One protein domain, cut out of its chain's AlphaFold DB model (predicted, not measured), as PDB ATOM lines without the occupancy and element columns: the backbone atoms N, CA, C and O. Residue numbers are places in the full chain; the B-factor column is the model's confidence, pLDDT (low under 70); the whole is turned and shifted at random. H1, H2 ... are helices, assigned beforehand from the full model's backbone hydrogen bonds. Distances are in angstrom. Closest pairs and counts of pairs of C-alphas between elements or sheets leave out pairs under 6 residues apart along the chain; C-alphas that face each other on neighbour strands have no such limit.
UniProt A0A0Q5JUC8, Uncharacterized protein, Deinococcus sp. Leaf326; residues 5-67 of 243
ATOM      1  N   GLN A   5      -8.809  -2.939   9.314       70.94
ATOM      2  CA  GLN A   5      -9.800  -2.281   8.473       70.94
ATOM      3  C   GLN A   5      -9.189  -1.880   7.126       70.94
ATOM      4  O   GLN A   5      -9.664  -2.315   6.075       70.94
ATOM      5  N   LEU A   6      -8.019  -1.245   7.179       69.69
ATOM      6  CA  LEU A   6      -7.203  -0.889   6.022       69.69
ATOM      7  C   LEU A   6      -6.805  -2.113   5.178       69.69
ATOM      8  O   LEU A   6      -6.816  -2.061   3.949       69.69
ATOM      9  N   LYS A   7      -6.507  -3.265   5.801       72.62
ATOM     10  CA  LYS A   7      -6.247  -4.514   5.053       72.62
ATOM     11  C   LYS A   7      -7.469  -4.983   4.267       72.62
ATOM     12  O   LYS A   7      -7.316  -5.430   3.130       72.62
ATOM     13  N   THR A   8      -8.659  -4.917   4.861       77.81
ATOM     14  CA  THR A   8      -9.913  -5.279   4.183       77.81
ATOM     15  C   THR A   8     -10.176  -4.387   2.979       77.81
ATOM     16  O   THR A   8     -10.486  -4.909   1.909       77.81
ATOM     17  N   ASP A   9      -9.982  -3.077   3.124       75.62
ATOM     18  CA  ASP A   9     -10.239  -2.108   2.057       75.62
ATOM     19  C   ASP A   9      -9.274  -2.287   0.879       75.62
ATOM     20  O   ASP A   9      -9.700  -2.360  -0.276       75.62
ATOM     21  N   LEU A  10      -7.985  -2.489   1.164       71.62
ATOM     22  CA  LEU A  10      -6.973  -2.794   0.148       71.62
ATOM     23  C   LEU A  10      -7.274  -4.107  -0.601       71.62
ATOM     24  O   LEU A  10      -7.170  -4.179  -1.827       71.62
ATOM     25  N   LEU A  11      -7.700  -5.157   0.110       77.38
ATOM     26  CA  LEU A  11      -8.096  -6.423  -0.521       77.38
ATOM     27  C   LEU A  11      -9.353  -6.273  -1.387       77.38
ATOM     28  O   LEU A  11      -9.485  -6.953  -2.411       77.38
ATOM     29  N   LEU A  12     -10.271  -5.391  -0.996       78.75
ATOM     30  CA  LEU A  12     -11.492  -5.114  -1.742       78.75
ATOM     31  C   LEU A  12     -11.193  -4.353  -3.041       78.75
ATOM     32  O   LEU A  12     -11.776  -4.679  -4.077       78.75
ATOM     33  N   GLN A  13     -10.214  -3.440  -3.034       75.06
ATOM     34  CA  GLN A  13      -9.729  -2.780  -4.251       75.06
ATOM     35  C   GLN A  13      -9.170  -3.785  -5.272       75.06
ATOM     36  O   GLN A  13      -9.572  -3.741  -6.438       75.06
ATOM     37  N   ILE A  14      -8.349  -4.752  -4.835       76.88
ATOM     38  CA  ILE A  14      -7.840  -5.825  -5.712       76.88
ATOM     39  C   ILE A  14      -8.988  -6.678  -6.251       76.88
ATOM     40  O   ILE A  14      -9.065  -6.945  -7.449       76.88
ATOM     41  N   ARG A  15      -9.911  -7.101  -5.377       75.12
ATOM     42  CA  ARG A  15     -11.059  -7.931  -5.776       75.12
ATOM     43  C   ARG A  15     -11.991  -7.231  -6.757       75.12
ATOM     44  O   ARG A  15     -12.570  -7.895  -7.609       75.12
ATOM     45  N   SER A  16     -12.120  -5.911  -6.649       78.31
ATOM     46  CA  SER A  16     -12.904  -5.093  -7.578       78.31
ATOM     47  C   SER A  16     -12.209  -4.851  -8.924       78.31
ATOM     48  O   SER A  16     -12.806  -4.243  -9.807       78.31
ATOM     49  N   GLY A  17     -10.956  -5.303  -9.089       70.38
ATOM     50  CA  GLY A  17     -10.164  -5.111 -10.306       70.38
ATOM     51  C   GLY A  17      -9.709  -3.670 -10.536       70.38
ATOM     52  O   GLY A  17      -9.178  -3.368 -11.600       70.38
ATOM     53  N   ARG A  18      -9.910  -2.778  -9.557       72.69
ATOM     54  CA  ARG A  18      -9.511  -1.367  -9.646       72.69
ATOM     55  C   ARG A  18      -7.997  -1.182  -9.594       72.69
ATOM     56  O   ARG A  18      -7.488  -0.245 -10.191       72.69
ATOM     57  N   VAL A  19      -7.303  -2.069  -8.883       76.56
ATOM     58  CA  VAL A  19      -5.853  -2.015  -8.657       76.56
ATOM     59  C   VAL A  19      -5.296  -3.432  -8.772       76.56
ATOM     60  O   VAL A  19      -5.888  -4.370  -8.228       76.56
ATOM     61  N   SER A  20      -4.175  -3.628  -9.473       83.62
ATOM     62  CA  SER A  20      -3.555  -4.954  -9.516       83.62
ATOM     63  C   SER A  20      -2.861  -5.280  -8.190       83.62
ATOM     64  O   SER A  20      -2.453  -4.401  -7.430       83.62
ATOM     65  N   ALA A  21      -2.657  -6.569  -7.912       80.88
ATOM     66  CA  ALA A  21      -1.894  -6.983  -6.735       80.88
ATOM     67  C   ALA A  21      -0.446  -6.446  -6.748       80.88
ATOM     68  O   ALA A  21       0.147  -6.261  -5.687       80.88
ATOM     69  N   TYR A  22       0.116  -6.184  -7.936       85.62
ATOM     70  CA  TYR A  22       1.451  -5.606  -8.083       85.62
ATOM     71  C   TYR A  22       1.462  -4.106  -7.792       85.62
ATOM     72  O   TYR A  22       2.363  -3.658  -7.089       85.62
ATOM     73  N   ASP A  23       0.460  -3.357  -8.254       82.88
ATOM     74  CA  ASP A  23       0.326  -1.917  -7.979       82.88
ATOM     75  C   ASP A  23       0.114  -1.673  -6.485       82.88
ATOM     76  O   ASP A  23       0.779  -0.835  -5.877       82.88
ATOM     77  N   LEU A  24      -0.737  -2.488  -5.855       82.38
ATOM     78  CA  LEU A  24      -0.986  -2.395  -4.422       82.38
ATOM     79  C   LEU A  24       0.269  -2.726  -3.610       82.38
ATOM     80  O   LEU A  24       0.617  -2.006  -2.677       82.38
ATOM     81  N   ALA A  25       0.986  -3.791  -3.984       84.31
ATOM     82  CA  ALA A  25       2.254  -4.134  -3.350       84.31
ATOM     83  C   ALA A  25       3.307  -3.034  -3.554       84.31
ATOM     84  O   ALA A  25       4.044  -2.723  -2.622       84.31
ATOM     85  N   ARG A  26       3.364  -2.419  -4.741       84.31
ATOM     86  CA  ARG A  26       4.279  -1.312  -5.035       84.31
ATOM     87  C   ARG A  26       3.960  -0.088  -4.179       84.31
ATOM     88  O   ARG A  26       4.873   0.438  -3.548       84.31
ATOM     89  N   GLY A  27       2.684   0.288  -4.095       81.06
ATOM     90  CA  GLY A  27       2.210   1.389  -3.259       81.06
ATOM     91  C   GLY A  27       2.462   1.154  -1.769       81.06
ATOM     92  O   GLY A  27       2.951   2.049  -1.095       81.06
ATOM     93  N   LEU A  28       2.226  -0.058  -1.254       79.69
ATOM     94  CA  LEU A  28       2.536  -0.400   0.142       79.69
ATOM     95  C   LEU A  28       4.035  -0.306   0.462       79.69
ATOM     96  O   LEU A  28       4.399   0.107   1.559       79.69
ATOM     97  N   LEU A  29       4.909  -0.695  -0.468       83.69
ATOM     98  CA  LEU A  29       6.357  -0.558  -0.282       83.69
ATOM     99  C   LEU A  29       6.777   0.915  -0.280       83.69
ATOM    100  O   LEU A  29       7.576   1.307   0.569       83.69
ATOM    101  N   ASP A  30       6.186   1.733  -1.154       79.81
ATOM    102  CA  ASP A  30       6.404   3.183  -1.158       79.81
ATOM    103  C   ASP A  30       5.916   3.835   0.143       79.81
ATOM    104  O   ASP A  30       6.625   4.665   0.708       79.81
ATOM    105  N   LEU A  31       4.762   3.411   0.673       71.88
ATOM    106  CA  LEU A  31       4.257   3.863   1.976       71.88
ATOM    107  C   LEU A  31       5.203   3.541   3.128       71.88
ATOM    108  O   LEU A  31       5.210   4.261   4.112       71.88
ATOM    109  N   LEU A  32       5.983   2.468   3.025       75.00
ATOM    110  CA  LEU A  32       6.981   2.089   4.026       75.00
ATOM    111  C   LEU A  32       8.343   2.760   3.780       75.00
ATOM    112  O   LEU A  32       9.326   2.398   4.426       75.00
ATOM    113  N   GLY A  33       8.431   3.700   2.831       72.56
ATOM    114  CA  GLY A  33       9.673   4.374   2.447       72.56
ATOM    115  C   GLY A  33      10.632   3.496   1.634       72.56
ATOM    116  O   GLY A  33      11.775   3.880   1.388       72.56
ATOM    117  N   LEU A  34      10.194   2.318   1.186       81.19
ATOM    118  CA  LEU A  34      11.005   1.372   0.426       81.19
ATOM    119  C   LEU A  34      10.800   1.574  -1.079       81.19
ATOM    120  O   LEU A  34      10.296   0.707  -1.796       81.19
ATOM    121  N   GLY A  35      11.211   2.749  -1.553       79.38
ATOM    122  CA  GLY A  35      10.976   3.203  -2.924       79.38
ATOM    123  C   GLY A  35      11.823   2.525  -4.005       79.38
ATOM    124  O   GLY A  35      11.570   2.755  -5.188       79.38
ATOM    125  N   SER A  36      12.804   1.692  -3.641       81.00
ATOM    126  CA  SER A  36      13.691   0.988  -4.578       81.00
ATOM    127  C   SER A  36      13.749  -0.516  -4.323       81.00
ATOM    128  O   SER A  36      13.555  -0.996  -3.204       81.00
ATOM    129  N   PHE A  37      14.051  -1.275  -5.380       80.81
ATOM    130  CA  PHE A  37      14.199  -2.725  -5.298       80.81
ATOM    131  C   PHE A  37      15.291  -3.117  -4.295       80.81
ATOM    132  O   PHE A  37      15.087  -4.024  -3.486       80.81
ATOM    133  N   GLU A  38      16.428  -2.417  -4.313       80.12
ATOM    134  CA  GLU A  38      17.537  -2.659  -3.395       80.12
ATOM    135  C   GLU A  38      17.117  -2.454  -1.935       80.12
ATOM    136  O   GLU A  38      17.407  -3.313  -1.100       80.12
ATOM    137  N   ALA A  39      16.384  -1.375  -1.635       76.88
ATOM    138  CA  ALA A  39      15.916  -1.077  -0.282       76.88
ATOM    139  C   ALA A  39      14.988  -2.179   0.250       76.88
ATOM    140  O   ALA A  39      15.113  -2.604   1.398       76.88
ATOM    141  N   VAL A  40      14.100  -2.705  -0.597       83.00
ATOM    142  CA  VAL A  40      13.167  -3.773  -0.211       83.00
ATOM    143  C   VAL A  40      13.881  -5.102   0.032       83.00
ATOM    144  O   VAL A  40      13.576  -5.796   1.002       83.00
ATOM    145  N   VAL A  41      14.849  -5.462  -0.815       81.06
ATOM    146  CA  VAL A  41      15.642  -6.689  -0.635       81.06
ATOM    147  C   VAL A  41      16.482  -6.619   0.641       81.06
ATOM    148  O   VAL A  41      16.595  -7.620   1.347       81.06
ATOM    149  N   GLN A  42      17.029  -5.446   0.966       78.31
ATOM    150  CA  GLN A  42      17.762  -5.225   2.215       78.31
ATOM    151  C   GLN A  42      16.844  -5.269   3.442       78.31
ATOM    152  O   GLN A  42      17.204  -5.876   4.448       78.31
ATOM    153  N   ALA A  43      15.650  -4.674   3.356       76.75
ATOM    154  CA  ALA A  43      14.672  -4.670   4.442       76.75
ATOM    155  C   ALA A  43      14.023  -6.047   4.680       76.75
ATOM    156  O   ALA A  43      13.571  -6.334   5.788       76.75
ATOM    157  N   SER A  44      13.967  -6.909   3.659       78.00
ATOM    158  CA  SER A  44      13.317  -8.223   3.728       78.00
ATOM    159  C   SER A  44      14.176  -9.331   3.098       78.00
ATOM    160  O   SER A  44      13.818  -9.894   2.057       78.00
ATOM    161  N   PRO A  45      15.301  -9.705   3.739       75.19
ATOM    162  CA  PRO A  45      16.269 -10.649   3.174       75.19
ATOM    163  C   PRO A  45      15.743 -12.090   3.071       75.19
ATOM    164  O   PRO A  45      16.281 -12.894   2.316       75.19
ATOM    165  N   GLN A  46      14.688 -12.430   3.820       79.81
ATOM    166  CA  GLN A  46      14.053 -13.754   3.794       79.81
ATOM    167  C   GLN A  46      13.034 -13.912   2.654       79.81
ATOM    168  O   GLN A  46      12.584 -15.021   2.366       79.81
ATOM    169  N   SER A  47      12.652 -12.811   2.006       80.50
ATOM    170  CA  SER A  47      11.664 -12.815   0.930       80.50
ATOM    171  C   SER A  47      12.308 -13.092  -0.428       80.50
ATOM    172  O   SER A  47      13.482 -12.816  -0.653       80.50
ATOM    173  N   CYS A  48      11.532 -13.627  -1.377       85.12
ATOM    174  CA  CYS A  48      12.044 -13.963  -2.705       85.12
ATOM    175  C   CYS A  48      12.353 -12.695  -3.534       85.12
ATOM    176  O   CYS A  48      11.418 -11.990  -3.931       85.12
ATOM    177  N   PRO A  49      13.619 -12.442  -3.930       77.38
ATOM    178  CA  PRO A  49      13.973 -11.250  -4.705       77.38
ATOM    179  C   PRO A  49      13.302 -11.203  -6.084       77.38
ATOM    180  O   PRO A  49      13.044 -10.128  -6.622       77.38
ATOM    181  N   LYS A  50      12.970 -12.364  -6.668       81.69
ATOM    182  CA  LYS A  50      12.231 -12.427  -7.941       81.69
ATOM    183  C   LYS A  50      10.830 -11.824  -7.822       81.69
ATOM    184  O   LYS A  50      10.363 -11.210  -8.777       81.69
ATOM    185  N   THR A  51      10.180 -11.975  -6.670       82.31
ATOM    186  CA  THR A  51       8.855 -11.401  -6.412       82.31
ATOM    187  C   THR A  51       8.936  -9.883  -6.349       82.31
ATOM    188  O   THR A  51       8.165  -9.212  -7.029       82.31
ATOM    189  N   PHE A  52       9.925  -9.336  -5.637       84.19
ATOM    190  CA  PHE A  52      10.151  -7.892  -5.615       84.19
ATOM    191  C   PHE A  52      10.498  -7.350  -6.999       84.19
ATOM    192  O   PHE A  52       9.884  -6.383  -7.425       84.19
ATOM    193  N   ARG A  53      11.366  -8.014  -7.776       83.44
ATOM    194  CA  ARG A  53      11.621  -7.589  -9.166       83.44
ATOM    195  C   ARG A  53      10.338  -7.480  -9.983       83.44
ATOM    196  O   ARG A  53      10.177  -6.499 -10.695       83.44
ATOM    197  N   ARG A  54       9.424  -8.449  -9.855       82.62
ATOM    198  CA  ARG A  54       8.127  -8.405 -10.544       82.62
ATOM    199  C   ARG A  54       7.278  -7.224 -10.089       82.62
ATOM    200  O   ARG A  54       6.794  -6.500 -10.948       82.62
ATOM    201  N   ILE A  55       7.177  -6.994  -8.778       87.06
ATOM    202  CA  ILE A  55       6.450  -5.849  -8.202       87.06
ATOM    203  C   ILE A  55       6.995  -4.522  -8.742       87.06
ATOM    204  O   ILE A  55       6.215  -3.684  -9.164       87.06
ATOM    205  N   PHE A  56       8.317  -4.347  -8.806       83.81
ATOM    206  CA  PHE A  56       8.925  -3.116  -9.326       83.81
ATOM    207  C   PHE A  56       8.855  -2.985 -10.853       83.81
ATOM    208  O   PHE A  56       8.863  -1.871 -11.361       83.81
ATOM    209  N   SER A  57       8.798  -4.097 -11.593       83.69
ATOM    210  CA  SER A  57       8.699  -4.072 -13.061       83.69
ATOM    211  C   SER A  57       7.272  -3.935 -13.592       83.69
ATOM    212  O   SER A  57       7.089  -3.452 -14.703       83.69
ATOM    213  N   GLN A  58       6.282  -4.432 -12.846       83.06
ATOM    214  CA  GLN A  58       4.885  -4.523 -13.287       83.06
ATOM    215  C   GLN A  58       3.959  -3.608 -12.490       83.06
ATOM    216  O   GLN A  58       2.932  -3.207 -13.019       83.06
ATOM    217  N   GLY A  59       4.303  -3.309 -11.236       78.94
ATOM    218  CA  GLY A  59       3.518  -2.439 -10.377       78.94
ATOM    219  C   GLY A  59       3.795  -0.973 -10.680       78.94
ATOM    220  O   GLY A  59       4.945  -0.527 -10.657       78.94
ATOM    221  N   VAL A  60       2.732  -0.223 -10.925       79.00
ATOM    222  CA  VAL A  60       2.755   1.232 -11.024       79.00
ATOM    223  C   VAL A  60       2.599   1.814  -9.612       79.00
ATOM    224  O   VAL A  60       1.773   1.319  -8.841       79.00
ATOM    225  N   PRO A  61       3.384   2.838  -9.226       69.31
ATOM    226  CA  PRO A  61       3.180   3.537  -7.960       69.31
ATOM    227  C   PRO A  61       1.755   4.096  -7.906       69.31
ATOM    228  O   PRO A  61       1.349   4.822  -8.814       69.31
ATOM    229  N   MET A  62       0.995   3.763  -6.861       69.94
ATOM    230  CA  MET A  62      -0.379   4.254  -6.727       69.94
ATOM    231  C   MET A  62      -0.406   5.779  -6.580       69.94
ATOM    232  O   MET A  62       0.415   6.360  -5.858       69.94
ATOM    233  N   CYS A  63      -1.361   6.428  -7.252       61.69
ATOM    234  CA  CYS A  63      -1.595   7.852  -7.071       61.69
ATOM    235  C   CYS A  63      -2.166   8.110  -5.672       61.69
ATOM    236  O   CYS A  63      -2.823   7.253  -5.082       61.69
ATOM    237  N   ARG A  64      -1.928   9.316  -5.133       58.56
ATOM    238  CA  ARG A  64      -2.403   9.709  -3.793       58.56
ATOM    239  C   ARG A  64      -3.899   9.434  -3.605       58.56
ATOM    240  O   ARG A  64      -4.273   8.930  -2.561       58.56
ATOM    241  N   SER A  65      -4.711   9.678  -4.633       59.53
ATOM    242  CA  SER A  65      -6.163   9.453  -4.648       59.53
ATOM    243  C   SER A  65      -6.606   7.998  -4.487       59.53
ATOM    244  O   SER A  65      -7.756   7.759  -4.129       59.53
ATOM    245  N   ASP A  66      -5.732   7.036  -4.779       64.62
ATOM    246  CA  ASP A  66      -6.100   5.615  -4.841       64.62
ATOM    247  C   ASP A  66      -5.884   4.916  -3.490       64.62
ATOM    248  O   ASP A  66      -6.403   3.823  -3.239       64.62
ATOM    249  N   LEU A  67      -5.140   5.571  -2.596       63.69
ATOM    250  CA  LEU A  67      -4.876   5.128  -1.236       63.69
ATOM    251  C   LEU A  67      -5.992   5.588  -0.285       63.69
ATOM    252  O   LEU A  67      -6.442   6.728  -0.397       63.69
TER     253      LEU A  67
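What this domain is: This is residues 5 to 67 of the 243 residues of an uncharacterized protein of Deinococcus sp. Leaf326 (UniProt A0A0Q5JUC8). Four short helices make an elongated body: H1 stands at one end, H2 in the middle and H3 at the other end, while H4 leads back from H3 and crosses the first part of H2. After H4, residues 59 to 67 run back toward the H1 end without a named element. The printed part has 63 residues, with H1, H2, H3 and H4 in that order, no named strand, and the class all helix. It is compact, with a radius of gyration of the C-alphas of 11.7 A and spans of 30 by 20 by 19 A.

Where its parts are: Find C-alpha 5 at (-9.800, -2.281, 8.473); from there H1, residues 5 to 15, runs 15.4 A. Look next at Ala 21, where H2, residues 21 to 31, begins its 15.2 A. H3, residues 37 to 43, starts with C-alpha 37 at (14.199, -2.725, -5.298) and spans 9.9 A. H4, residues 49 to 58, covers 14.2 A and ends with C-alpha 58 at (4.885, -4.523, -13.287).

How they stand to each other: H1 and H2 form a helical hairpin and only just touch, with 3 pairs of C-alphas within 8 A; the closest are those of Ile 14 and Ala 21, 6.1 A apart. They run opposite ways at a shallow tilt of 34 degrees, only just short of steep. H2 and H3 are close but not clearly touching. H2 touches H4, about perpendicular at 81 degrees; look at the closest C-alphas, of Tyr 22 and Ile 55, 5.0 A apart. H3 and H4, also a helical hairpin, touch at a steep tilt of 41 degrees, opposite ways, closest at the C-alphas of Val 41 and Pro 49, 6.3 A. H1 is apart from H3 and H4. In H1, H2, H3 and H4 every O i to N i+4 pair is within hydrogen-bond range.

The domain as a whole: The C-alphas farthest apart, of Ser 16 and Gln 42, are 32.2 A apart. The printed part has no cut, and the three links between helices are tight. Mean pLDDT of the printed part is 77.4; look for values under 70 at residue 6 and residues 61 to 67.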